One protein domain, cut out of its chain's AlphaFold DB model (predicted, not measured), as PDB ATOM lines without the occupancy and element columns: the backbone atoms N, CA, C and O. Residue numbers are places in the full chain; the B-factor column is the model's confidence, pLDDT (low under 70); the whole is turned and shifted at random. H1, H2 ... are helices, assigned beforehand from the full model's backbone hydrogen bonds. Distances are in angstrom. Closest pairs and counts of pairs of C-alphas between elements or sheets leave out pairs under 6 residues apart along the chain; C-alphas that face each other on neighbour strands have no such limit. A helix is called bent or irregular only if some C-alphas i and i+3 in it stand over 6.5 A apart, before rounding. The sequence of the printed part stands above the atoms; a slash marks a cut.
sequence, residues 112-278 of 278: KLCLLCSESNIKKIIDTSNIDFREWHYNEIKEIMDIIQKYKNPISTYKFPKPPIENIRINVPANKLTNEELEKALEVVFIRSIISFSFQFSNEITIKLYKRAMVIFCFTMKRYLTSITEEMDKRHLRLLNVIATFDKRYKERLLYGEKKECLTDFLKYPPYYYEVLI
ATOM      1  N   LYS A 112      14.037  44.651 -73.458       33.06
ATOM      2  CA  LYS A 112      13.444  44.935 -74.772       33.06
ATOM      3  C   LYS A 112      14.067  44.021 -75.829       33.06
ATOM      4  O   LYS A 112      14.932  44.441 -76.586       33.06
ATOM      5  N   LEU A 113      13.570  42.795 -75.927       41.69
ATOM      6  CA  LEU A 113      13.892  41.857 -77.009       41.69
ATOM      7  C   LEU A 113      12.982  42.027 -78.247       41.69
ATOM      8  O   LEU A 113      12.964  41.195 -79.154       41.69
ATOM      9  N   CYS A 114      12.232  43.130 -78.328       34.56
ATOM     10  CA  CYS A 114      11.366  43.443 -79.464       34.56
ATOM     11  C   CYS A 114      12.163  43.982 -80.659       34.56
ATOM     12  O   CYS A 114      12.113  45.171 -80.966       34.56
ATOM     13  N   LEU A 115      12.841  43.090 -81.378       39.41
ATOM     14  CA  LEU A 115      13.260  43.345 -82.751       39.41
ATOM     15  C   LEU A 115      12.486  42.403 -83.675       39.41
ATOM     16  O   LEU A 115      12.843  41.245 -83.867       39.41
ATOM     17  N   LEU A 116      11.412  42.918 -84.279       44.41
ATOM     18  CA  LEU A 116      11.087  42.485 -85.635       44.41
ATOM     19  C   LEU A 116      12.199  43.063 -86.502       44.41
ATOM     20  O   LEU A 116      12.214  44.263 -86.781       44.41
ATOM     21  N   CYS A 117      13.181  42.235 -86.841       53.63
ATOM     22  CA  CYS A 117      14.219  42.656 -87.759       53.63
ATOM     23  C   CYS A 117      13.558  42.950 -89.105       53.63
ATOM     24  O   CYS A 117      12.846  42.106 -89.652       53.63
ATOM     25  N   SER A 118      13.752  44.165 -89.614       59.57
ATOM     26  CA  SER A 118      13.323  44.493 -90.966       59.57
ATOM     27  C   SER A 118      13.988  43.531 -91.946       59.57
ATOM     28  O   SER A 118      15.111  43.079 -91.721       59.57
ATOM     29  N   GLU A 119      13.329  43.264 -93.072       64.97
ATOM     30  CA  GLU A 119      13.905  42.438 -94.139       64.97
ATOM     31  C   GLU A 119      15.301  42.944 -94.553       64.97
ATOM     32  O   GLU A 119      16.203  42.158 -94.826       64.97
ATOM     33  N   SER A 120      15.518  44.264 -94.501       69.43
ATOM     34  CA  SER A 120      16.823  44.888 -94.732       69.43
ATOM     35  C   SER A 120      17.893  44.489 -93.710       69.43
ATOM     36  O   SER A 120      19.044  44.298 -94.091       69.43
ATOM     37  N   ASN A 121      17.540  44.335 -92.432       72.37
ATOM     38  CA  ASN A 121      18.474  43.893 -91.397       72.37
ATOM     39  C   ASN A 121      18.743  42.390 -91.501       72.37
ATOM     40  O   ASN A 121      19.893  41.978 -91.405       72.37
ATOM     41  N   ILE A 122      17.710  41.586 -91.779       77.04
ATOM     42  CA  ILE A 122      17.865  40.146 -92.040       77.04
ATOM     43  C   ILE A 122      18.819  39.933 -93.217       77.04
ATOM     44  O   ILE A 122      19.756  39.146 -93.117       77.04
ATOM     45  N   LYS A 123      18.625  40.678 -94.310       79.12
ATOM     46  CA  LYS A 123      19.485  40.599 -95.491       79.12
ATOM     47  C   LYS A 123      20.938  40.948 -95.166       79.12
ATOM     48  O   LYS A 123      21.822  40.181 -95.527       79.12
ATOM     49  N   LYS A 124      21.178  42.031 -94.415       87.25
ATOM     50  CA  LYS A 124      22.528  42.404 -93.951       87.25
ATOM     51  C   LYS A 124      23.207  41.281 -93.169       87.25
ATOM     52  O   LYS A 124      24.385  41.052 -93.389       87.25
ATOM     53  N   ILE A 125      22.474  40.594 -92.291       87.44
ATOM     54  CA  ILE A 125      23.008  39.482 -91.491       87.44
ATOM     55  C   ILE A 125      23.299  38.258 -92.372       87.44
ATOM     56  O   ILE A 125      24.341  37.635 -92.230       87.44
ATOM     57  N   ILE A 126      22.401  37.898 -93.293       87.63
ATOM     58  CA  ILE A 126      22.573  36.712 -94.153       87.63
ATOM     59  C   ILE A 126      23.721  36.892 -95.155       87.63
ATOM     60  O   ILE A 126      24.390  35.916 -95.504       87.63
ATOM     61  N   ASP A 127      23.930  38.124 -95.627       91.69
ATOM     62  CA  ASP A 127      24.953  38.467 -96.615       91.69
ATOM     63  C   ASP A 127      26.369  38.596 -96.011       91.69
ATOM     64  O   ASP A 127      27.321  38.810 -96.762       91.69
ATOM     65  N   THR A 128      26.545  38.434 -94.692       91.48
ATOM     66  CA  THR A 128      27.880  38.387 -94.072       91.48
ATOM     67  C   THR A 128      28.625  37.084 -94.379       91.48
ATOM     68  O   THR A 128      28.047  36.082 -94.833       91.48
ATOM     69  N   SER A 129      29.937  37.076 -94.108       94.76
ATOM     70  CA  SER A 129      30.745  35.863 -94.222       94.76
ATOM     71  C   SER A 129      30.230  34.767 -93.278       94.76
ATOM     72  O   SER A 129      29.494  35.017 -92.323       94.76
ATOM     73  N   ASN A 130      30.598  33.508 -93.525       92.73
ATOM     74  CA  ASN A 130      30.182  32.416 -92.636       92.73
ATOM     75  C   ASN A 130      30.785  32.541 -91.233       92.73
ATOM     76  O   ASN A 130      30.160  32.097 -90.276       92.73
ATOM     77  N   ILE A 131      31.969  33.147 -91.114       94.08
ATOM     78  CA  ILE A 131      32.629  33.393 -89.829       94.08
ATOM     79  C   ILE A 131      31.827  34.434 -89.048       94.08
ATOM     80  O   ILE A 131      31.384  34.151 -87.936       94.08
ATOM     81  N   ASP A 132      31.530  35.574 -89.674       95.28
ATOM     82  CA  ASP A 132      30.760  36.651 -89.040       95.28
ATOM     83  C   ASP A 132      29.333  36.201 -88.704       95.28
ATOM     84  O   ASP A 132      28.777  36.579 -87.677       95.28
ATOM     85  N   PHE A 133      28.720  35.367 -89.554       94.23
ATOM     86  CA  PHE A 133      27.397  34.812 -89.279       94.23
ATOM     87  C   PHE A 133      27.406  33.881 -88.060       94.23
ATOM     88  O   PHE A 133      26.491  33.949 -87.240       94.23
ATOM     89  N   ARG A 134      28.429  33.025 -87.918       93.74
ATOM     90  CA  ARG A 134      28.592  32.159 -86.736       93.74
ATOM     91  C   ARG A 134      28.820  32.990 -85.475       93.74
ATOM     92  O   ARG A 134      28.206  32.705 -84.455       93.74
ATOM     93  N   GLU A 135      29.631  34.044 -85.549       95.49
ATOM     94  CA  GLU A 135      29.839  34.959 -84.421       95.49
ATOM     95  C   GLU A 135      28.547  35.691 -84.031       95.49
ATOM     96  O   GLU A 135      28.183  35.734 -82.854       95.49
ATOM     97  N   TRP A 136      27.814  36.218 -85.015       95.09
ATOM     98  CA  TRP A 136      26.499  36.814 -84.793       95.09
ATOM     99  C   TRP A 136      25.559  35.819 -84.104       95.09
ATOM    100  O   TRP A 136      24.992  36.125 -83.056       95.09
ATOM    101  N   HIS A 137      25.442  34.604 -84.638       94.19
ATOM    102  CA  HIS A 137      24.550  33.580 -84.103       94.19
ATOM    103  C   HIS A 137      24.953  33.133 -82.690       94.19
ATOM    104  O   HIS A 137      24.089  33.032 -81.819       94.19
ATOM    105  N   TYR A 138      26.251  32.968 -82.417       95.69
ATOM    106  CA  TYR A 138      26.772  32.714 -81.072       95.69
ATOM    107  C   TYR A 138      26.329  33.798 -80.085       95.69
ATOM    108  O   TYR A 138      25.836  33.485 -79.000       95.69
ATOM    109  N   ASN A 139      26.469  35.072 -80.462       95.21
ATOM    110  CA  ASN A 139      26.103  36.197 -79.605       95.21
ATOM    111  C   ASN A 139      24.591  36.254 -79.339       95.21
ATOM    112  O   ASN A 139      24.184  36.503 -78.203       95.21
ATOM    113  N   GLU A 140      23.763  35.946 -80.338       93.90
ATOM    114  CA  GLU A 140      22.307  35.866 -80.180       93.90
ATOM    115  C   GLU A 140      21.891  34.761 -79.202       93.90
ATOM    116  O   GLU A 140      21.057  34.992 -78.322       93.90
ATOM    117  N   ILE A 141      22.487  33.568 -79.321       95.18
ATOM    118  CA  ILE A 141      22.221  32.464 -78.392       95.18
ATOM    119  C   ILE A 141      22.743  32.799 -76.994       95.18
ATOM    120  O   ILE A 141      22.040  32.566 -76.013       95.18
ATOM    121  N   LYS A 142      23.942  33.381 -76.878       94.21
ATOM    122  CA  LYS A 142      24.514  33.798 -75.592       94.21
ATOM    123  C   LYS A 142      23.598  34.779 -74.862       94.21
ATOM    124  O   LYS A 142      23.341  34.589 -73.677       94.21
ATOM    125  N   GLU A 143      23.065  35.777 -75.563       94.37
ATOM    126  CA  GLU A 143      22.113  36.726 -74.980       94.37
ATOM    127  C   GLU A 143      20.861  36.010 -74.454       94.37
ATOM    128  O   GLU A 143      20.445  36.249 -73.322       94.37
ATOM    129  N   ILE A 144      20.287  35.083 -75.232       93.98
ATOM    130  CA  ILE A 144      19.145  34.267 -74.791       93.98
ATOM    131  C   ILE A 144      19.492  33.491 -73.508       93.98
ATOM    132  O   ILE A 144      18.723  33.526 -72.545       93.98
ATOM    133  N   MET A 145      20.661  32.845 -73.459       93.11
ATOM    134  CA  MET A 145      21.121  32.090 -72.287       93.11
ATOM    135  C   MET A 145      21.311  32.974 -71.051       93.11
ATOM    136  O   MET A 145      20.887  32.594 -69.959       93.11
ATOM    137  N   ASP A 146      21.896  34.162 -71.210       92.42
ATOM    138  CA  ASP A 146      22.108  35.116 -70.118       92.42
ATOM    139  C   ASP A 146      20.778  35.610 -69.527       92.42
ATOM    140  O   ASP A 146      20.668  35.853 -68.321       92.42
ATOM    141  N   ILE A 147      19.746  35.746 -70.361       92.95
ATOM    142  CA  ILE A 147      18.401  36.112 -69.912       92.95
ATOM    143  C   ILE A 147      17.769  34.953 -69.148       92.95
ATOM    144  O   ILE A 147      17.323  35.153 -68.019       92.95
ATOM    145  N   ILE A 148      17.782  33.743 -69.709       93.40
ATOM    146  CA  ILE A 148      17.261  32.544 -69.036       93.40
ATOM    147  C   ILE A 148      17.931  32.377 -67.668       93.40
ATOM    148  O   ILE A 148      17.245  32.210 -66.664       93.40
ATOM    149  N   GLN A 149      19.257  32.520 -67.593       91.06
ATOM    150  CA  GLN A 149      20.029  32.393 -66.357       91.06
ATOM    151  C   GLN A 149      19.559  33.336 -65.237       91.06
ATOM    152  O   GLN A 149      19.658  32.979 -64.060       91.06
ATOM    153  N   LYS A 150      19.060  34.532 -65.582       88.62
ATOM    154  CA  LYS A 150      18.547  35.520 -64.617       88.62
ATOM    155  C   LYS A 150      17.165  35.168 -64.067       88.62
ATOM    156  O   LYS A 150      16.848  35.607 -62.964       88.62
ATOM    157  N   TYR A 151      16.347  34.445 -64.831       90.76
ATOM    158  CA  TYR A 151      14.962  34.114 -64.463       90.76
ATOM    159  C   TYR A 151      14.804  32.694 -63.920       90.76
ATOM    160  O   TYR A 151      13.937  32.473 -63.074       90.76
ATOM    161  N   LYS A 152      15.666  31.773 -64.361       89.42
ATOM    162  CA  LYS A 152      15.734  30.381 -63.915       89.42
ATOM    163  C   LYS A 152      15.721  30.298 -62.388       89.42
ATOM    164  O   LYS A 152      16.488  30.995 -61.714       89.42
ATOM    165  N   ASN A 153      14.906  29.397 -61.842       86.06
ATOM    166  CA  ASN A 153      14.975  29.058 -60.425       86.06
ATOM    167  C   ASN A 153      16.374  28.494 -60.087       86.06
ATOM    168  O   ASN A 153      16.793  27.500 -60.684       86.06
ATOM    169  N   PRO A 154      17.115  29.078 -59.128       81.08
ATOM    170  CA  PRO A 154      18.472  28.637 -58.800       81.08
ATOM    171  C   PRO A 154      18.590  27.181 -58.340       81.08
ATOM    172  O   PRO A 154      19.689  26.636 -58.382       81.08
ATOM    173  N   ILE A 155      17.490  26.562 -57.899       80.48
ATOM    174  CA  ILE A 155      17.446  25.156 -57.476       80.48
ATOM    175  C   ILE A 155      17.194  24.223 -58.677       80.48
ATOM    176  O   ILE A 155      17.589  23.057 -58.651       80.48
ATOM    177  N   SER A 156      16.580  24.723 -59.754       84.88
ATOM    178  CA  SER A 156      16.380  23.951 -60.982       84.88
ATOM    179  C   SER A 156      17.722  23.645 -61.643       84.88
ATOM    180  O   SER A 156      18.610  24.496 -61.723       84.88
ATOM    181  N   THR A 157      17.877  22.436 -62.175       86.73
ATOM    182  CA  THR A 157      19.070  22.030 -62.934       86.73
ATOM    183  C   THR A 157      18.665  21.773 -64.374       86.73
ATOM    184  O   THR A 157      17.904  20.846 -64.631       86.73
ATOM    185  N   TYR A 158      19.161  22.595 -65.298       90.21
ATOM    186  CA  TYR A 158      18.894  22.420 -66.725       90.21
ATOM    187  C   TYR A 158      19.971  21.516 -67.302       90.21
ATOM    188  O   TYR A 158      21.143  21.646 -66.952       90.21
ATOM    189  N   LYS A 159      19.579  20.588 -68.172       88.81
ATOM    190  CA  LYS A 159      20.492  19.587 -68.728       88.81
ATOM    191  C   LYS A 159      20.680  19.807 -70.215       88.81
ATOM    192  O   LYS A 159      19.716  20.088 -70.920       88.81
ATOM    193  N   PHE A 160      21.908  19.610 -70.691       86.62
ATOM    194  CA  PHE A 160      22.183  19.582 -72.124       86.62
ATOM    195  C   PHE A 160      21.225  18.596 -72.822       86.62
ATOM    196  O   PHE A 160      21.053  17.475 -72.321       86.62
ATOM    197  N   PRO A 161      20.580  18.998 -73.932       85.67
ATOM    198  CA  PRO A 161      19.604  18.162 -74.609       85.67
ATOM    199  C   PRO A 161      20.247  16.877 -75.122       85.67
ATOM    200  O   PRO A 161      21.402  16.856 -75.542       85.67
ATOM    201  N   LYS A 162      19.481  15.790 -75.085       80.99
ATOM    202  CA  LYS A 162      19.882  14.495 -75.633       80.99
ATOM    203  C   LYS A 162      18.832  14.043 -76.642       80.99
ATOM    204  O   LYS A 162      17.647  14.230 -76.365       80.99
ATOM    205  N   PRO A 163      19.233  13.449 -77.773       71.46
ATOM    206  CA  PRO A 163      18.291  12.812 -78.678       71.46
ATOM    207  C   PRO A 163      17.517  11.677 -77.981       71.46
ATOM    208  O   PRO A 163      18.077  11.020 -77.096       71.46
ATOM    209  N   PRO A 164      16.273  11.392 -78.404       70.41
ATOM    210  CA  PRO A 164      15.497  12.133 -79.401       70.41
ATOM    211  C   PRO A 164      14.975  13.467 -78.847       70.41
ATOM    212  O   PRO A 164      14.568  13.564 -77.692       70.41
ATOM    213  N   ILE A 165      14.974  14.505 -79.686       66.41
ATOM    214  CA  ILE A 165      14.463  15.824 -79.306       66.41
ATOM    215  C   ILE A 165      12.935  15.768 -79.333       66.41
ATOM    216  O   ILE A 165      12.324  15.626 -80.394       66.41
ATOM    217  N   GLU A 166      12.308  15.882 -78.167       54.17
ATOM    218  CA  GLU A 166      10.853  15.937 -78.083       54.17
ATOM    219  C   GLU A 166      10.318  17.226 -78.729       54.17
ATOM    220  O   GLU A 166      10.797  18.335 -78.468       54.17
ATOM    221  N   ASN A 167       9.273  17.088 -79.551       53.25
ATOM    222  CA  ASN A 167       8.513  18.209 -80.103       53.25
ATOM    223  C   ASN A 167       7.655  18.854 -79.006       53.25
ATOM    224  O   ASN A 167       6.432  18.713 -78.964       53.25
ATOM    225  N   ILE A 168       8.303  19.570 -78.092       56.37
ATOM    226  CA  ILE A 168       7.625  20.239 -76.987       56.37
ATOM    227  C   ILE A 168       6.931  21.482 -77.547       56.37
ATOM    228  O   ILE A 168       7.592  22.392 -78.052       56.37
ATOM    229  N   ARG A 169       5.592  21.524 -77.508       53.52
ATOM    230  CA  ARG A 169       4.802  22.692 -77.933       53.52
ATOM    231  C   ARG A 169       4.901  23.791 -76.887       53.52
ATOM    232  O   ARG A 169       4.546  23.589 -75.735       53.52
ATOM    233  N   ILE A 170       5.319  24.971 -77.325       53.18
ATOM    234  CA  ILE A 170       5.560  26.113 -76.440       53.18
ATOM    235  C   ILE A 170       4.542  27.252 -76.658       53.18
ATOM    236  O   ILE A 170       4.446  28.183 -75.869       53.18
ATOM    237  N   ASN A 171       3.689  27.175 -77.680       53.88
ATOM    238  CA  ASN A 171       2.884  28.326 -78.117       53.88
ATOM    239  C   ASN A 171       1.654  28.626 -77.227       53.88
ATOM    240  O   ASN A 171       0.730  29.319 -77.652       53.88
ATOM    241  N   VAL A 172       1.610  28.121 -75.990       58.48
ATOM    242  CA  VAL A 172       0.573  28.517 -75.030       58.48
ATOM    243  C   VAL A 172       0.896  29.930 -74.522       58.48
ATOM    244  O   VAL A 172       2.035  30.189 -74.130       58.48
ATOM    245  N   PRO A 173      -0.073  30.868 -74.519       61.00
ATOM    246  CA  PRO A 173       0.129  32.196 -73.952       61.00
ATOM    247  C   PRO A 173       0.604  32.105 -72.497       61.00
ATOM    248  O   PRO A 173      -0.065  31.482 -71.671       61.00
ATOM    249  N   ALA A 174       1.728  32.755 -72.179       63.94
ATOM    250  CA  ALA A 174       2.369  32.655 -70.865       63.94
ATOM    251  C   ALA A 174       1.438  33.044 -69.700       63.94
ATOM    252  O   ALA A 174       1.519  32.469 -68.621       63.94
ATOM    253  N   ASN A 175       0.483  33.951 -69.930       70.01
ATOM    254  CA  ASN A 175      -0.480  34.385 -68.913       70.01
ATOM    255  C   ASN A 175      -1.442  33.287 -68.420       70.01
ATOM    256  O   ASN A 175      -2.147  33.506 -67.440       70.01
ATOM    257  N   LYS A 176      -1.499  32.130 -69.090       76.81
ATOM    258  CA  LYS A 176      -2.281  30.964 -68.647       76.81
ATOM    259  C   LYS A 176      -1.450  29.915 -67.918       76.81
ATOM    260  O   LYS A 176      -2.028  28.982 -67.377       76.81
ATOM    261  N   LEU A 177      -0.128  30.052 -67.931       82.45
ATOM    262  CA  LEU A 177       0.776  29.096 -67.312       82.45
ATOM    263  C   LEU A 177       0.859  29.363 -65.809       82.45
ATOM    264  O   LEU A 177       0.873  30.514 -65.374       82.45
ATOM    265  N   THR A 178       0.930  28.310 -65.010       89.17
ATOM    266  CA  THR A 178       1.327  28.330 -63.597       89.17
ATOM    267  C   THR A 178       2.813  28.678 -63.449       89.17
ATOM    268  O   THR A 178       3.550  28.773 -64.428       89.17
ATOM    269  N   ASN A 179       3.284  28.890 -62.218       88.08
ATOM    270  CA  ASN A 179       4.691  29.228 -61.977       88.08
ATOM    271  C   ASN A 179       5.640  28.083 -62.373       88.08
ATOM    272  O   ASN A 179       6.686  28.339 -62.964       88.08
ATOM    273  N   GLU A 180       5.255  26.833 -62.108       89.12
ATOM    274  CA  GLU A 180       6.012  25.654 -62.552       89.12
ATOM    275  C   GLU A 180       5.999  25.514 -64.075       89.12
ATOM    276  O   GLU A 180       7.018  25.181 -64.675       89.12
ATOM    277  N   GLU A 181       4.870  25.801 -64.725       90.37
ATOM    278  CA  GLU A 181       4.792  25.781 -66.186       90.37
ATOM    279  C   GLU A 181       5.603  26.910 -66.834       90.37
ATOM    280  O   GLU A 181       6.159  26.700 -67.908       90.37
ATOM    281  N   LEU A 182       5.722  28.080 -66.194       90.05
ATOM    282  CA  LEU A 182       6.615  29.153 -66.648       90.05
ATOM    283  C   LEU A 182       8.088  28.738 -66.554       90.05
ATOM    284  O   LEU A 182       8.837  28.968 -67.501       90.05
ATOM    285  N   GLU A 183       8.497  28.095 -65.455       91.35
ATOM    286  CA  GLU A 183       9.858  27.560 -65.306       91.35
ATOM    287  C   GLU A 183      10.144  26.474 -66.354       91.35
ATOM    288  O   GLU A 183      11.180  26.516 -67.015       91.35
ATOM    289  N   LYS A 184       9.196  25.554 -66.587       90.70
ATOM    290  CA  LYS A 184       9.305  24.566 -67.670       90.70
ATOM    291  C   LYS A 184       9.399  25.246 -69.030       90.70
ATOM    292  O   LYS A 184      10.256  24.886 -69.824       90.70
ATOM    293  N   ALA A 185       8.572  26.251 -69.314       89.78
ATOM    294  CA  ALA A 185       8.645  26.983 -70.575       89.78
ATOM    295  C   ALA A 185      10.030  27.623 -70.779       89.78
ATOM    296  O   ALA A 185      10.565  27.566 -71.887       89.78
ATOM    297  N   LEU A 186      10.633  28.165 -69.716       91.89
ATOM    298  CA  LEU A 186      11.991  28.710 -69.728       91.89
ATOM    299  C   LEU A 186      13.046  27.631 -70.050       91.89
ATOM    300  O   LEU A 186      13.915  27.856 -70.894       91.89
ATOM    301  N   GLU A 187      12.931  26.439 -69.452       92.53
ATOM    302  CA  GLU A 187      13.782  25.278 -69.756       92.53
ATOM    303  C   GLU A 187      13.656  24.834 -71.218       92.53
ATOM    304  O   GLU A 187      14.655  24.535 -71.877       92.53
ATOM    305  N   VAL A 188      12.449  24.853 -71.783       89.70
ATOM    306  CA  VAL A 188      12.276  24.481 -73.191       89.70
ATOM    307  C   VAL A 188      12.902  25.531 -74.121       89.70
ATOM    308  O   VAL A 188      13.492  25.163 -75.141       89.70
ATOM    309  N   VAL A 189      12.852  26.828 -73.782       90.98
ATOM    310  CA  VAL A 189      13.611  27.848 -74.536       90.98
ATOM    311  C   VAL A 189      15.111  27.566 -74.462       90.98
ATOM    312  O   VAL A 189      15.782  27.658 -75.489       90.98
ATOM    313  N   PHE A 190      15.634  27.167 -73.300       93.20
ATOM    314  CA  PHE A 190      17.034  26.755 -73.157       93.20
ATOM    315  C   PHE A 190      17.383  25.584 -74.091       93.20
ATOM    316  O   PHE A 190      18.309  25.704 -74.894       93.20
ATOM    317  N   ILE A 191      16.602  24.499 -74.062       90.84
ATOM    318  CA  ILE A 191      16.802  23.322 -74.923       90.84
ATOM    319  C   ILE A 191      16.815  23.727 -76.401       90.84
ATOM    320  O   ILE A 191      17.752  23.404 -77.133       90.84
ATOM    321  N   ARG A 192      15.808  24.492 -76.839       88.35
ATOM    322  CA  ARG A 192      15.713  24.968 -78.226       88.35
ATOM    323  C   ARG A 192      16.851  25.901 -78.612       88.35
ATOM    324  O   ARG A 192      17.246  25.901 -79.771       88.35
ATOM    325  N   SER A 193      17.394  26.663 -77.671       92.71
ATOM    326  CA  SER A 193      18.533  27.542 -77.930       92.71
ATOM    327  C   SER A 193      19.816  26.742 -78.146       92.71
ATOM    328  O   SER A 193      20.573  27.073 -79.051       92.71
ATOM    329  N   ILE A 194      20.030  25.649 -77.402       92.00
ATOM    330  CA  ILE A 194      21.149  24.722 -77.654       92.00
ATOM    331  C   ILE A 194      20.994  24.010 -79.003       92.00
ATOM    332  O   ILE A 194      21.958  23.910 -79.756       92.00
ATOM    333  N   ILE A 195      19.787  23.555 -79.344       88.87
ATOM    334  CA  ILE A 195      19.526  22.947 -80.660       88.87
ATOM    335  C   ILE A 195      19.708  23.986 -81.769       88.87
ATOM    336  O   ILE A 195      20.316  23.714 -82.793       88.87
ATOM    337  N   SER A 196      19.249  25.221 -81.574       90.10
ATOM    338  CA  SER A 196      19.506  26.273 -82.553       90.10
ATOM    339  C   SER A 196      20.994  26.527 -82.710       90.10
ATOM    340  O   SER A 196      21.436  26.704 -83.837       90.10
ATOM    341  N   PHE A 197      21.747  26.540 -81.605       92.61
ATOM    342  CA  PHE A 197      23.196  26.695 -81.593       92.61
ATOM    343  C   PHE A 197      23.903  25.596 -82.386       92.61
ATOM    344  O   PHE A 197      24.904  25.889 -83.039       92.61
ATOM    345  N   SER A 198      23.382  24.363 -82.378       89.84
ATOM    346  CA  SER A 198      23.999  23.267 -83.126       89.84
ATOM    347  C   SER A 198      23.999  23.513 -84.631       89.84
ATOM    348  O   SER A 198      24.995  23.230 -85.291       89.84
ATOM    349  N   PHE A 199      22.957  24.148 -85.170       86.91
ATOM    350  CA  PHE A 199      22.828  24.420 -86.605       86.91
ATOM    351  C   PHE A 199      24.006  25.183 -87.219       86.91
ATOM    352  O   PHE A 199      24.295  25.010 -88.400       86.91
ATOM    353  N   GLN A 200      24.750  25.970 -86.441       90.64
ATOM    354  CA  GLN A 200      25.923  26.672 -86.965       90.64
ATOM    355  C   GLN A 200      27.066  25.728 -87.384       90.64
ATOM    356  O   GLN A 200      27.923  26.126 -88.173       90.64
ATOM    357  N   PHE A 201      27.100  24.506 -86.842       87.59
ATOM    358  CA  PHE A 201      28.097  23.483 -87.169       87.59
ATOM    359  C   PHE A 201      27.715  22.669 -88.408       87.59
ATOM    360  O   PHE A 201      28.553  21.943 -88.930       87.59
ATOM    361  N   SER A 202      26.494  22.835 -88.923       85.20
ATOM    362  CA  SER A 202      26.070  22.203 -90.168       85.20
ATOM    363  C   SER A 202      26.840  22.744 -91.378       85.20
ATOM    364  O   SER A 202      27.139  23.941 -91.475       85.20
ATOM    365  N   ASN A 203      27.088  21.872 -92.358       79.58
ATOM    366  CA  ASN A 203      27.629  22.250 -93.670       79.58
ATOM    367  C   ASN A 203      26.676  23.190 -94.440       79.58
ATOM    368  O   ASN A 203      27.114  24.011 -95.253       79.58
ATOM    369  N   GLU A 204      25.383  23.145 -94.108       83.79
ATOM    370  CA  GLU A 204      24.321  23.968 -94.696       83.79
ATOM    371  C   GLU A 204      24.420  25.453 -94.310       83.79
ATOM    372  O   GLU A 204      23.733  26.292 -94.892       83.79
ATOM    373  N   ILE A 205      25.302  25.828 -93.373       85.34
ATOM    374  CA  ILE A 205      25.496  27.227 -92.956       85.34
ATOM    375  C   ILE A 205      25.921  28.144 -94.113       85.34
ATOM    376  O   ILE A 205      25.764  29.360 -94.037       85.34
ATOM    377  N   THR A 206      26.461  27.569 -95.188       85.42
ATOM    378  CA  THR A 206      26.820  28.275 -96.424       85.42
ATOM    379  C   THR A 206      25.587  28.749 -97.209       85.42
ATOM    380  O   THR A 206      25.681  29.691 -97.999       85.42
ATOM    381  N   ILE A 207      24.415  28.153 -96.968       85.56
ATOM    382  CA  ILE A 207      23.176  28.424 -97.696       85.56
ATOM    383  C   ILE A 207      22.418  29.593 -97.062       85.56
ATOM    384  O   ILE A 207      22.030  29.572 -95.893       85.56
ATOM    385  N   LYS A 208      22.099  30.612 -97.872       84.97
ATOM    386  CA  LYS A 208      21.369  31.814 -97.421       84.97
ATOM    387  C   LYS A 208      19.995  31.510 -96.813       84.97
ATOM    388  O   LYS A 208      19.608  32.149 -95.838       84.97
ATOM    389  N   LEU A 209      19.260  30.547 -97.371       79.67
ATOM    390  CA  LEU A 209      17.964  30.109 -96.833       79.67
ATOM    391  C   LEU A 209      18.106  29.471 -95.444       79.67
ATOM    392  O   LEU A 209      17.293  29.748 -94.565       79.67
ATOM    393  N   TYR A 210      19.164  28.688 -95.221       80.53
ATOM    394  CA  TYR A 210      19.455  28.089 -93.920       80.53
ATOM    395  C   TYR A 210      19.784  29.166 -92.878       80.53
ATOM    396  O   TYR A 210      19.156  29.228 -91.820       80.53
ATOM    397  N   LYS A 211      20.665  30.116 -93.233       84.57
ATOM    398  CA  LYS A 211      20.944  31.307 -92.413       84.57
ATOM    399  C   LYS A 211      19.665  32.078 -92.076       84.57
ATOM    400  O   LYS A 211      19.442  32.430 -90.921       84.57
ATOM    401  N   ARG A 212      18.789  32.306 -93.062       83.78
ATOM    402  CA  ARG A 212      17.495  32.983 -92.865       83.78
ATOM    403  C   ARG A 212      16.632  32.273 -91.825       83.78
ATOM    404  O   ARG A 212      16.074  32.938 -90.954       83.78
ATOM    405  N   ALA A 213      16.543  30.948 -91.892       77.55
ATOM    406  CA  ALA A 213      15.783  30.162 -90.928       77.55
ATOM    407  C   ALA A 213      16.354  30.289 -89.508       77.55
ATOM    408  O   ALA A 213      15.597  30.542 -88.572       77.55
ATOM    409  N   MET A 214      17.679  30.212 -89.351       86.57
ATOM    410  CA  MET A 214      18.342  30.427 -88.057       86.57
ATOM    411  C   MET A 214      18.060  31.825 -87.496       86.57
ATOM    412  O   MET A 214      17.760  31.968 -86.308       86.57
ATOM    413  N   VAL A 215      18.081  32.850 -88.356       86.88
ATOM    414  CA  VAL A 215      17.741  34.232 -87.992       86.88
ATOM    415  C   VAL A 215      16.305  34.335 -87.479       86.88
ATOM    416  O   VAL A 215      16.065  34.850 -86.385       86.88
ATOM    417  N   ILE A 216      15.343  33.795 -88.229       80.12
ATOM    418  CA  ILE A 216      13.924  33.782 -87.841       80.12
ATOM    419  C   ILE A 216      13.721  33.019 -86.525       80.12
ATOM    420  O   ILE A 216      12.953  33.462 -85.663       80.12
ATOM    421  N   PHE A 217      14.415  31.896 -86.343       83.09
ATOM    422  CA  PHE A 217      14.314  31.086 -85.136       83.09
ATOM    423  C   PHE A 217      14.830  31.837 -83.900       83.09
ATOM    424  O   PHE A 217      14.125  31.891 -82.892       83.09
ATOM    425  N   CYS A 218      15.982  32.515 -83.996       87.31
ATOM    426  CA  CYS A 218      16.515  33.353 -82.913       87.31
ATOM    427  C   CYS A 218      15.532  34.458 -82.507       87.31
ATOM    428  O   CYS A 218      15.223  34.610 -81.323       87.31
ATOM    429  N   PHE A 219      14.953  35.174 -83.478       82.73
ATOM    430  CA  PHE A 219      13.941  36.195 -83.184       82.73
ATOM    431  C   PHE A 219      12.678  35.609 -82.551       82.73
ATOM    432  O   PHE A 219      12.100  36.207 -81.642       82.73
ATOM    433  N   THR A 220      12.250  34.429 -82.996       80.54
ATOM    434  CA  THR A 220      11.079  33.747 -82.435       80.54
ATOM    435  C   THR A 220      11.320  33.349 -80.980       80.54
ATOM    436  O   THR A 220      10.482  33.646 -80.126       80.54
ATOM    437  N   MET A 221      12.484  32.767 -80.673       84.58
ATOM    438  CA  MET A 221      12.882  32.432 -79.301       84.58
ATOM    439  C   MET A 221      12.945  33.673 -78.414       84.58
ATOM    440  O   MET A 221      12.353  33.673 -77.337       84.58
ATOM    441  N   LYS A 222      13.569  34.760 -78.884       85.65
ATOM    442  CA  LYS A 222      13.642  36.038 -78.159       85.65
ATOM    443  C   LYS A 222      12.255  36.605 -77.833       85.65
ATOM    444  O   LYS A 222      11.998  37.015 -76.699       85.65
ATOM    445  N   ARG A 223      11.321  36.578 -78.790       79.99
ATOM    446  CA  ARG A 223       9.932  37.021 -78.564       79.99
ATOM    447  C   ARG A 223       9.204  36.149 -77.551       79.99
ATOM    448  O   ARG A 223       8.478  36.675 -76.710       79.99
ATOM    449  N   TYR A 224       9.368  34.834 -77.643       82.84
ATOM    450  CA  TYR A 224       8.727  33.927 -76.704       82.84
ATOM    451  C   TYR A 224       9.299  34.091 -75.291       82.84
ATOM    452  O   TYR A 224       8.538  34.256 -74.339       82.84
ATOM    453  N   LEU A 225      10.625  34.181 -75.174       89.24
ATOM    454  CA  LEU A 225      11.322  34.457 -73.922       89.24
ATOM    455  C   LEU A 225      10.830  35.753 -73.278       89.24
ATOM    456  O   LEU A 225      10.508  35.744 -72.098       89.24
ATOM    457  N   THR A 226      10.668  36.824 -74.064       84.92
ATOM    458  CA  THR A 226      10.099  38.097 -73.582       84.92
ATOM    459  C   THR A 226       8.734  37.883 -72.932       84.92
ATOM    460  O   THR A 226       8.487  38.368 -71.831       84.92
ATOM    461  N   SER A 227       7.854  37.113 -73.583       84.53
ATOM    462  CA  SER A 227       6.517  36.829 -73.053       84.53
ATOM    463  C   SER A 227       6.556  36.034 -71.746       84.53
ATOM    464  O   SER A 227       5.695  36.260 -70.898       84.53
ATOM    465  N   ILE A 228       7.506  35.107 -71.586       88.36
ATOM    466  CA  ILE A 228       7.702  34.377 -70.326       88.36
ATOM    467  C   ILE A 228       8.200  35.344 -69.253       88.36
ATOM    468  O   ILE A 228       7.600  35.436 -68.186       88.36
ATOM    469  N   THR A 229       9.270  36.093 -69.538       89.97
ATOM    470  CA  THR A 229       9.923  36.963 -68.554       89.97
ATOM    471  C   THR A 229       9.004  38.081 -68.077       89.97
ATOM    472  O   THR A 229       8.965  38.354 -66.883       89.97
ATOM    473  N   GLU A 230       8.197  38.670 -68.968       86.84
ATOM    474  CA  GLU A 230       7.193  39.671 -68.589       86.84
ATOM    475  C   GLU A 230       6.151  39.102 -67.620       86.84
ATOM    476  O   GLU A 230       5.733  39.778 -66.680       86.84
ATOM    477  N   GLU A 231       5.717  37.859 -67.830       87.67
ATOM    478  CA  GLU A 231       4.762  37.209 -66.938       87.67
ATOM    479  C   GLU A 231       5.408  36.831 -65.597       87.67
ATOM    480  O   GLU A 231       4.810  37.038 -64.540       87.67
ATOM    481  N   MET A 232       6.653  36.351 -65.616       90.71
ATOM    482  CA  MET A 232       7.422  36.080 -64.399       90.71
ATOM    483  C   MET A 232       7.667  37.351 -63.577       90.71
ATOM    484  O   MET A 232       7.578  37.302 -62.349       90.71
ATOM    485  N   ASP A 233       7.938  38.485 -64.229       88.36
ATOM    486  CA  ASP A 233       8.133  39.777 -63.566       88.36
ATOM    487  C   ASP A 233       6.842  40.291 -62.923       88.36
ATOM    488  O   ASP A 233       6.873  40.715 -61.767       88.36
ATOM    489  N   LYS A 234       5.693  40.179 -63.609       87.64
ATOM    490  CA  LYS A 234       4.374  40.518 -63.033       87.64
ATOM    491  C   LYS A 234       4.063  39.725 -61.768       87.64
ATOM    492  O   LYS A 234       3.375  40.223 -60.885       87.64
ATOM    493  N   ARG A 235       4.552  38.488 -61.692       86.44
ATOM    494  CA  ARG A 235       4.373  37.586 -60.546       86.44
ATOM    495  C   ARG A 235       5.520  37.656 -59.540       86.44
ATOM    496  O   ARG A 235       5.544  36.876 -58.594       86.44
ATOM    497  N   HIS A 236       6.485  38.548 -59.760       86.91
ATOM    498  CA  HIS A 236       7.684  38.706 -58.941       86.91
ATOM    499  C   HIS A 236       8.500  37.415 -58.753       86.91
ATOM    500  O   HIS A 236       9.261  37.301 -57.793       86.91
ATOM    501  N   LEU A 237       8.405  36.451 -59.679       85.18
ATOM    502  CA  LEU A 237       9.051  35.140 -59.537       85.18
ATOM    503  C   LEU A 237      10.565  35.246 -59.429       85.18
ATOM    504  O   LEU A 237      11.170  34.545 -58.627       85.18
ATOM    505  N   ARG A 238      11.183  36.172 -60.167       78.81
ATOM    506  CA  ARG A 238      12.624  36.415 -60.056       78.81
ATOM    507  C   ARG A 238      13.017  36.841 -58.641       78.81
ATOM    508  O   ARG A 238      13.990  36.332 -58.095       78.81
ATOM    509  N   LEU A 239      12.258  37.764 -58.045       78.36
ATOM    510  CA  LEU A 239      12.511  38.239 -56.686       78.36
ATOM    511  C   LEU A 239      12.287  37.115 -55.669       78.36
ATOM    512  O   LEU A 239      13.143  36.891 -54.819       78.36
ATOM    513  N   LEU A 240      11.187  36.369 -55.804       81.44
ATOM    514  CA  LEU A 240      10.878  35.222 -54.950       81.44
ATOM    515  C   LEU A 240      11.971  34.147 -55.027       81.44
ATOM    516  O   LEU A 240      12.420  33.666 -53.991       81.44
ATOM    517  N   ASN A 241      12.467  33.834 -56.225       79.40
ATOM    518  CA  ASN A 241      13.565  32.892 -56.430       79.40
ATOM    519  C   ASN A 241      14.860  33.376 -55.761       79.40
ATOM    520  O   ASN A 241      15.561  32.585 -55.128       79.40
ATOM    521  N   VAL A 242      15.182  34.671 -55.861       77.05
ATOM    522  CA  VAL A 242      16.357  35.260 -55.196       77.05
ATOM    523  C   VAL A 242      16.234  35.168 -53.675       77.05
ATOM    524  O   VAL A 242      17.178  34.713 -53.031       77.05
ATOM    525  N   ILE A 243      15.078  35.536 -53.111       75.32
ATOM    526  CA  ILE A 243      14.821  35.471 -51.664       75.32
ATOM    527  C   ILE A 243      14.889  34.022 -51.173       75.32
ATOM    528  O   ILE A 243      15.632  33.735 -50.242       75.32
ATOM    529  N   ALA A 244      14.202  33.089 -51.840       75.91
ATOM    530  CA  ALA A 244      14.210  31.675 -51.464       75.91
ATOM    531  C   ALA A 244      15.626  31.077 -51.482       75.91
ATOM    532  O   ALA A 244      16.005  30.303 -50.602       75.91
ATOM    533  N   THR A 245      16.438  31.467 -52.466       72.24
ATOM    534  CA  THR A 245      17.830  31.008 -52.568       72.24
ATOM    535  C   THR A 245      18.707  31.626 -51.484       72.24
ATOM    536  O   THR A 245      19.584  30.945 -50.952       72.24
ATOM    537  N   PHE A 246      18.487  32.898 -51.147       73.29
ATOM    538  CA  PHE A 246      19.178  33.550 -50.039       73.29
ATOM    539  C   PHE A 246      18.837  32.875 -48.710       73.29
ATOM    540  O   PHE A 246      19.752  32.472 -48.000       73.29
ATOM    541  N   ASP A 247      17.552  32.658 -48.424       69.89
ATOM    542  CA  ASP A 247      17.089  31.978 -47.213       69.89
ATOM    543  C   ASP A 247      17.691  30.580 -47.081       69.89
ATOM    544  O   ASP A 247      18.166  30.205 -46.007       69.89
ATOM    545  N   LYS A 248      17.717  29.812 -48.177       72.59
ATOM    546  CA  LYS A 248      18.351  28.491 -48.204       72.59
ATOM    547  C   LYS A 248      19.843  28.588 -47.865       72.59
ATOM    548  O   LYS A 248      20.303  27.919 -46.946       72.59
ATOM    549  N   ARG A 249      20.587  29.468 -48.542       68.66
ATOM    550  CA  ARG A 249      22.033  29.654 -48.314       68.66
ATOM    551  C   ARG A 249      22.356  30.170 -46.922       68.66
ATOM    552  O   ARG A 249      23.359  29.765 -46.345       68.66
ATOM    553  N   TYR A 250      21.522  31.057 -46.394       71.14
ATOM    554  CA  TYR A 250      21.648  31.576 -45.043       71.14
ATOM    555  C   TYR A 250      21.480  30.447 -44.021       71.14
ATOM    556  O   TYR A 250      22.337  30.269 -43.157       71.14
ATOM    557  N   LYS A 251      20.437  29.619 -44.177       74.79
ATOM    558  CA  LYS A 251      20.205  28.436 -43.330       74.79
ATOM    559  C   LYS A 251      21.341  27.415 -43.430       74.79
ATOM    560  O   LYS A 251      21.753  26.868 -42.413       74.79
ATOM    561  N   GLU A 252      21.879  27.201 -44.625       77.68
ATOM    562  CA  GLU A 252      22.972  26.252 -44.887       77.68
ATOM    563  C   GLU A 252      24.370  26.827 -44.580       77.68
ATOM    564  O   GLU A 252      25.362  26.114 -44.690       77.68
ATOM    565  N   ARG A 253      24.474  28.103 -44.170       70.51
ATOM    566  CA  ARG A 253      25.741  28.836 -43.944       70.51
ATOM    567  C   ARG A 253      26.670  28.878 -45.172       70.51
ATOM    568  O   ARG A 253      27.870  29.099 -45.039       70.51
ATOM    569  N   LEU A 254      26.113  28.744 -46.376       65.47
ATOM    570  CA  LEU A 254      26.822  28.727 -47.665       65.47
ATOM    571  C   LEU A 254      26.819  30.101 -48.357       65.47
ATOM    572  O   LEU A 254      26.709  30.206 -49.580       65.47
ATOM    573  N   LEU A 255      26.920  31.192 -47.593       57.71
ATOM    574  CA  LEU A 255      26.891  32.554 -48.151       57.71
ATOM    575  C   LEU A 255      28.068  32.836 -49.108       57.71
ATOM    576  O   LEU A 255      27.966  33.730 -49.948       57.71
ATOM    577  N   TYR A 256      29.137  32.035 -49.045       46.82
ATOM    578  CA  TYR A 256      30.330  32.167 -49.874       46.82
ATOM    579  C   TYR A 256      30.712  30.824 -50.515       46.82
ATOM    580  O   TYR A 256      30.865  29.829 -49.813       46.82
ATOM    581  N   GLY A 257      30.923  30.804 -51.839       43.32
ATOM    582  CA  GLY A 257      31.795  29.799 -52.472       43.32
ATOM    583  C   GLY A 257      31.225  28.886 -53.563       43.32
ATOM    584  O   GLY A 257      32.015  28.218 -54.225       43.32
ATOM    585  N   GLU A 258      29.921  28.847 -53.838       50.27
ATOM    586  CA  GLU A 258      29.435  27.941 -54.894       50.27
ATOM    587  C   GLU A 258      29.592  28.520 -56.306       50.27
ATOM    588  O   GLU A 258      28.986  29.541 -56.655       50.27
ATOM    589  N   LYS A 259      30.358  27.804 -57.144       50.70
ATOM    590  CA  LYS A 259      30.337  27.942 -58.604       50.70
ATOM    591  C   LYS A 259      28.913  27.661 -59.088       50.70
ATOM    592  O   LYS A 259      28.499  26.509 -59.161       50.70
ATOM    593  N   LYS A 260      28.160  28.714 -59.406       60.80
ATOM    594  CA  LYS A 260      26.883  28.563 -60.106       60.80
ATOM    595  C   LYS A 260      27.171  28.059 -61.518       60.80
ATOM    596  O   LYS A 260      27.965  28.668 -62.227       60.80
ATOM    597  N   GLU A 261      26.524  26.965 -61.900       66.91
ATOM    598  CA  GLU A 261      26.514  26.480 -63.278       66.91
ATOM    599  C   GLU A 261      25.917  27.578 -64.170       66.91
ATOM    600  O   GLU A 261      24.770  27.991 -63.967       66.91
ATOM    601  N   CYS A 262      26.723  28.115 -65.089       83.01
ATOM    602  CA  CYS A 262      26.304  29.177 -65.990       83.01
ATOM    603  C   CYS A 262      25.810  28.554 -67.294       83.01
ATOM    604  O   CYS A 262      26.553  27.826 -67.947       83.01
ATOM    605  N   LEU A 263      24.582  28.863 -67.720       86.52
ATOM    606  CA  LEU A 263      24.033  28.279 -68.952       86.52
ATOM    607  C   LEU A 263      24.875  28.595 -70.203       86.52
ATOM    608  O   LEU A 263      24.888  27.810 -71.146       86.52
ATOM    609  N   THR A 264      25.624  29.700 -70.214       87.88
ATOM    610  CA  THR A 264      26.540  30.022 -71.320       87.88
ATOM    611  C   THR A 264      27.780  29.131 -71.369       87.88
ATOM    612  O   THR A 264      28.415  29.048 -72.418       87.88
ATOM    613  N   ASP A 265      28.115  28.410 -70.294       87.43
ATOM    614  CA  ASP A 265      29.212  27.437 -70.317       87.43
ATOM    615  C   ASP A 265      28.896  26.251 -71.232       87.43
ATOM    616  O   ASP A 265      29.815  25.688 -71.831       87.43
ATOM    617  N   PHE A 266      27.611  25.941 -71.448       87.57
ATOM    618  CA  PHE A 266      27.207  24.950 -72.443       87.57
ATOM    619  C   PHE A 266      27.586  25.341 -73.862       87.57
ATOM    620  O   PHE A 266      27.616  24.439 -74.679       87.57
ATOM    621  N   LEU A 267      27.863  26.616 -74.174       89.18
ATOM    622  CA  LEU A 267      28.286  27.078 -75.509       89.18
ATOM    623  C   LEU A 267      29.791  26.884 -75.762       89.18
ATOM    624  O   LEU A 267      30.267  27.099 -76.872       89.18
ATOM    625  N   LYS A 268      30.546  26.502 -74.725       88.84
ATOM    626  CA  LYS A 268      31.991  26.238 -74.791       88.84
ATOM    627  C   LYS A 268      32.301  24.758 -75.006       88.84
ATOM    628  O   LYS A 268      33.467  24.367 -74.967       88.84
ATOM    629  N   TYR A 269      31.274  23.921 -75.158       86.53
ATOM    630  CA  TYR A 269      31.483  22.502 -75.403       86.53
ATOM    631  C   TYR A 269      32.123  22.300 -76.783       86.53
ATOM    632  O   TYR A 269      31.937  23.118 -77.685       86.53
ATOM    633  N   PRO A 270      32.902  21.226 -76.970       84.89
ATOM    634  CA  PRO A 270      33.429  20.888 -78.284       84.89
ATOM    635  C   PRO A 270      32.320  20.665 -79.336       84.89
ATOM    636  O   PRO A 270      31.261  20.142 -78.979       84.89
ATOM    637  N   PRO A 271      32.573  20.951 -80.632       82.82
ATOM    638  CA  PRO A 271      31.587  20.822 -81.715       82.82
ATOM    639  C   PRO A 271      30.837  19.482 -81.771       82.82
ATOM    640  O   PRO A 271      29.623  19.468 -81.964       82.82
ATOM    641  N   TYR A 272      31.521  18.366 -81.494       85.09
ATOM    642  CA  TYR A 272      30.930  17.023 -81.543       85.09
ATOM    643  C   TYR A 272      29.737  16.824 -80.589       85.09
ATOM    644  O   TYR A 272      28.903  15.955 -80.827       85.09
ATOM    645  N   TYR A 273      29.618  17.617 -79.514       86.26
ATOM    646  CA  TYR A 273      28.443  17.570 -78.630       86.26
ATOM    647  C   TYR A 273      27.180  18.124 -79.291       86.26
ATOM    648  O   TYR A 273      26.075  17.776 -78.880       86.26
ATOM    649  N   TYR A 274      27.328  18.998 -80.283       84.17
ATOM    650  CA  TYR A 274      26.210  19.623 -80.978       84.17
ATOM    651  C   TYR A 274      25.884  18.929 -82.289       84.17
ATOM    652  O   TYR A 274      24.720  18.891 -82.667       84.17
ATOM    653  N   GLU A 275      26.886  18.370 -82.966       78.69
ATOM    654  CA  GLU A 275      26.696  17.624 -84.215       78.69
ATOM    655  C   GLU A 275      25.712  16.461 -84.036       78.69
ATOM    656  O   GLU A 275      24.906  16.207 -84.919       78.69
ATOM    657  N   VAL A 276      25.685  15.827 -82.857       78.87
ATOM    658  CA  VAL A 276      24.720  14.761 -82.519       78.87
ATOM    659  C   VAL A 276      23.269  15.239 -82.337       78.87
ATOM    660  O   VAL A 276      22.384  14.413 -82.118       78.87
ATOM    661  N   LEU A 277      23.017  16.552 -82.350       72.90
ATOM    662  CA  LEU A 277      21.680  17.146 -82.212       72.90
ATOM    663  C   LEU A 277      21.041  17.527 -83.557       72.90
ATOM    664  O   LEU A 277      19.870  17.914 -83.556       72.90
ATOM    665  N   ILE A 278      21.808  17.500 -84.651       66.10
ATOM    666  CA  ILE A 278      21.377  17.846 -86.017       66.10
ATOM    667  C   ILE A 278      20.989  16.562 -86.747       66.10
ATOM    668  O   ILE A 278      19.940  16.588 -87.428       66.10
TER     669      ILE A 278
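This is residues 112 to 278 of the 278 residues of an uncharacterized protein of Strongyloides stercoralis (UniProt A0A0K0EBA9). Three long helices, H2, H3 and H5, lie side by side in an up-and-down bundle, and H6 lengthens the body beyond one end of it. H1 packs on the first part of H5 at the other end, the small helices H7 and H8 pack on H2 and H3 respectively, and a long loop, residues 152 to 178, swings across H3. The printed part has 167 residues with eight named helices, H1 to H8 in chain order, and no named strand; the class is all helix. It is compact, with a radius of gyration of the C-alphas of 17.3 A, and elongated, spanning 54 by 34 by 28 A.

H1, residues 119 to 126, is followed by H2, residues 130 to 151; the two are close but not clearly touching. H3, residues 179 to 201, touches H2 at a shallow tilt of 15 degrees, opposite ways, and the two form a helical hairpin; their closest C-alphas, of Arg 134 and Gln 200, are 6.1 A apart. H4, residues 203 to 206, touches no helix and is only just irregular: C-alphas 203 and 206 are 6.7 A apart. H5, residues 208 to 234, touches H3 at 19 degrees, a shallow tilt, opposite ways, closest at the C-alphas of Leu 182 and Ile 228, 6.5 A apart. H5 touches H2 at a shallow tilt of 14 degrees, the same way, closest at the C-alphas of Ile 144 and Lys 222, 6.7 A apart. With residues 208 to 215 alone, H5 touches H1, closest at the C-alphas of Ile 126 and Lys 211, 5.9 A apart. H6, residues 237 to 251, and H2 only just touch, and only at their ends, with 3 pairs of C-alphas within 8 A; the closest are Tyr 151 and Arg 238, 5.5 A. H7, residues 263 to 268, touches H2 at residues 142 to 149 alone, closest at the C-alphas of Met 145 and Leu 263, 5.8 A apart. H8, residues 272 to 275, touches H3 at residues 194 to 201 alone, closest at the C-alphas of Ser 198 and Tyr 274, 4.8 A apart. Every O i to N i+4 pair is within hydrogen-bond range in H1, H2, H5 and H6; in H3 16 of 19 are, in H7 0 of 2, with 3 of 3 O i to N i+3 pairs, and H4 and H8 are too short for an i+4 pair.

H1 begins at C-alpha 119, (13.905, 42.438, -94.139). H2 measures 32.1 A, H3 34.9 A, H5 39.3 A and H6 20.8 A from first to last C-alpha. H8 ends at C-alpha 275, (26.696, 17.624, -84.215).

The C-alphas farthest apart are those of Ile 207 and Lys 251, 54.4 A. The printed part has no cut; the links H2 to H3 and H6 to H7 are long. The mean pLDDT of the printed part is 80.4, with 30 residues under 70, among them 112 to 120, 165 to 174 and 254 to 261.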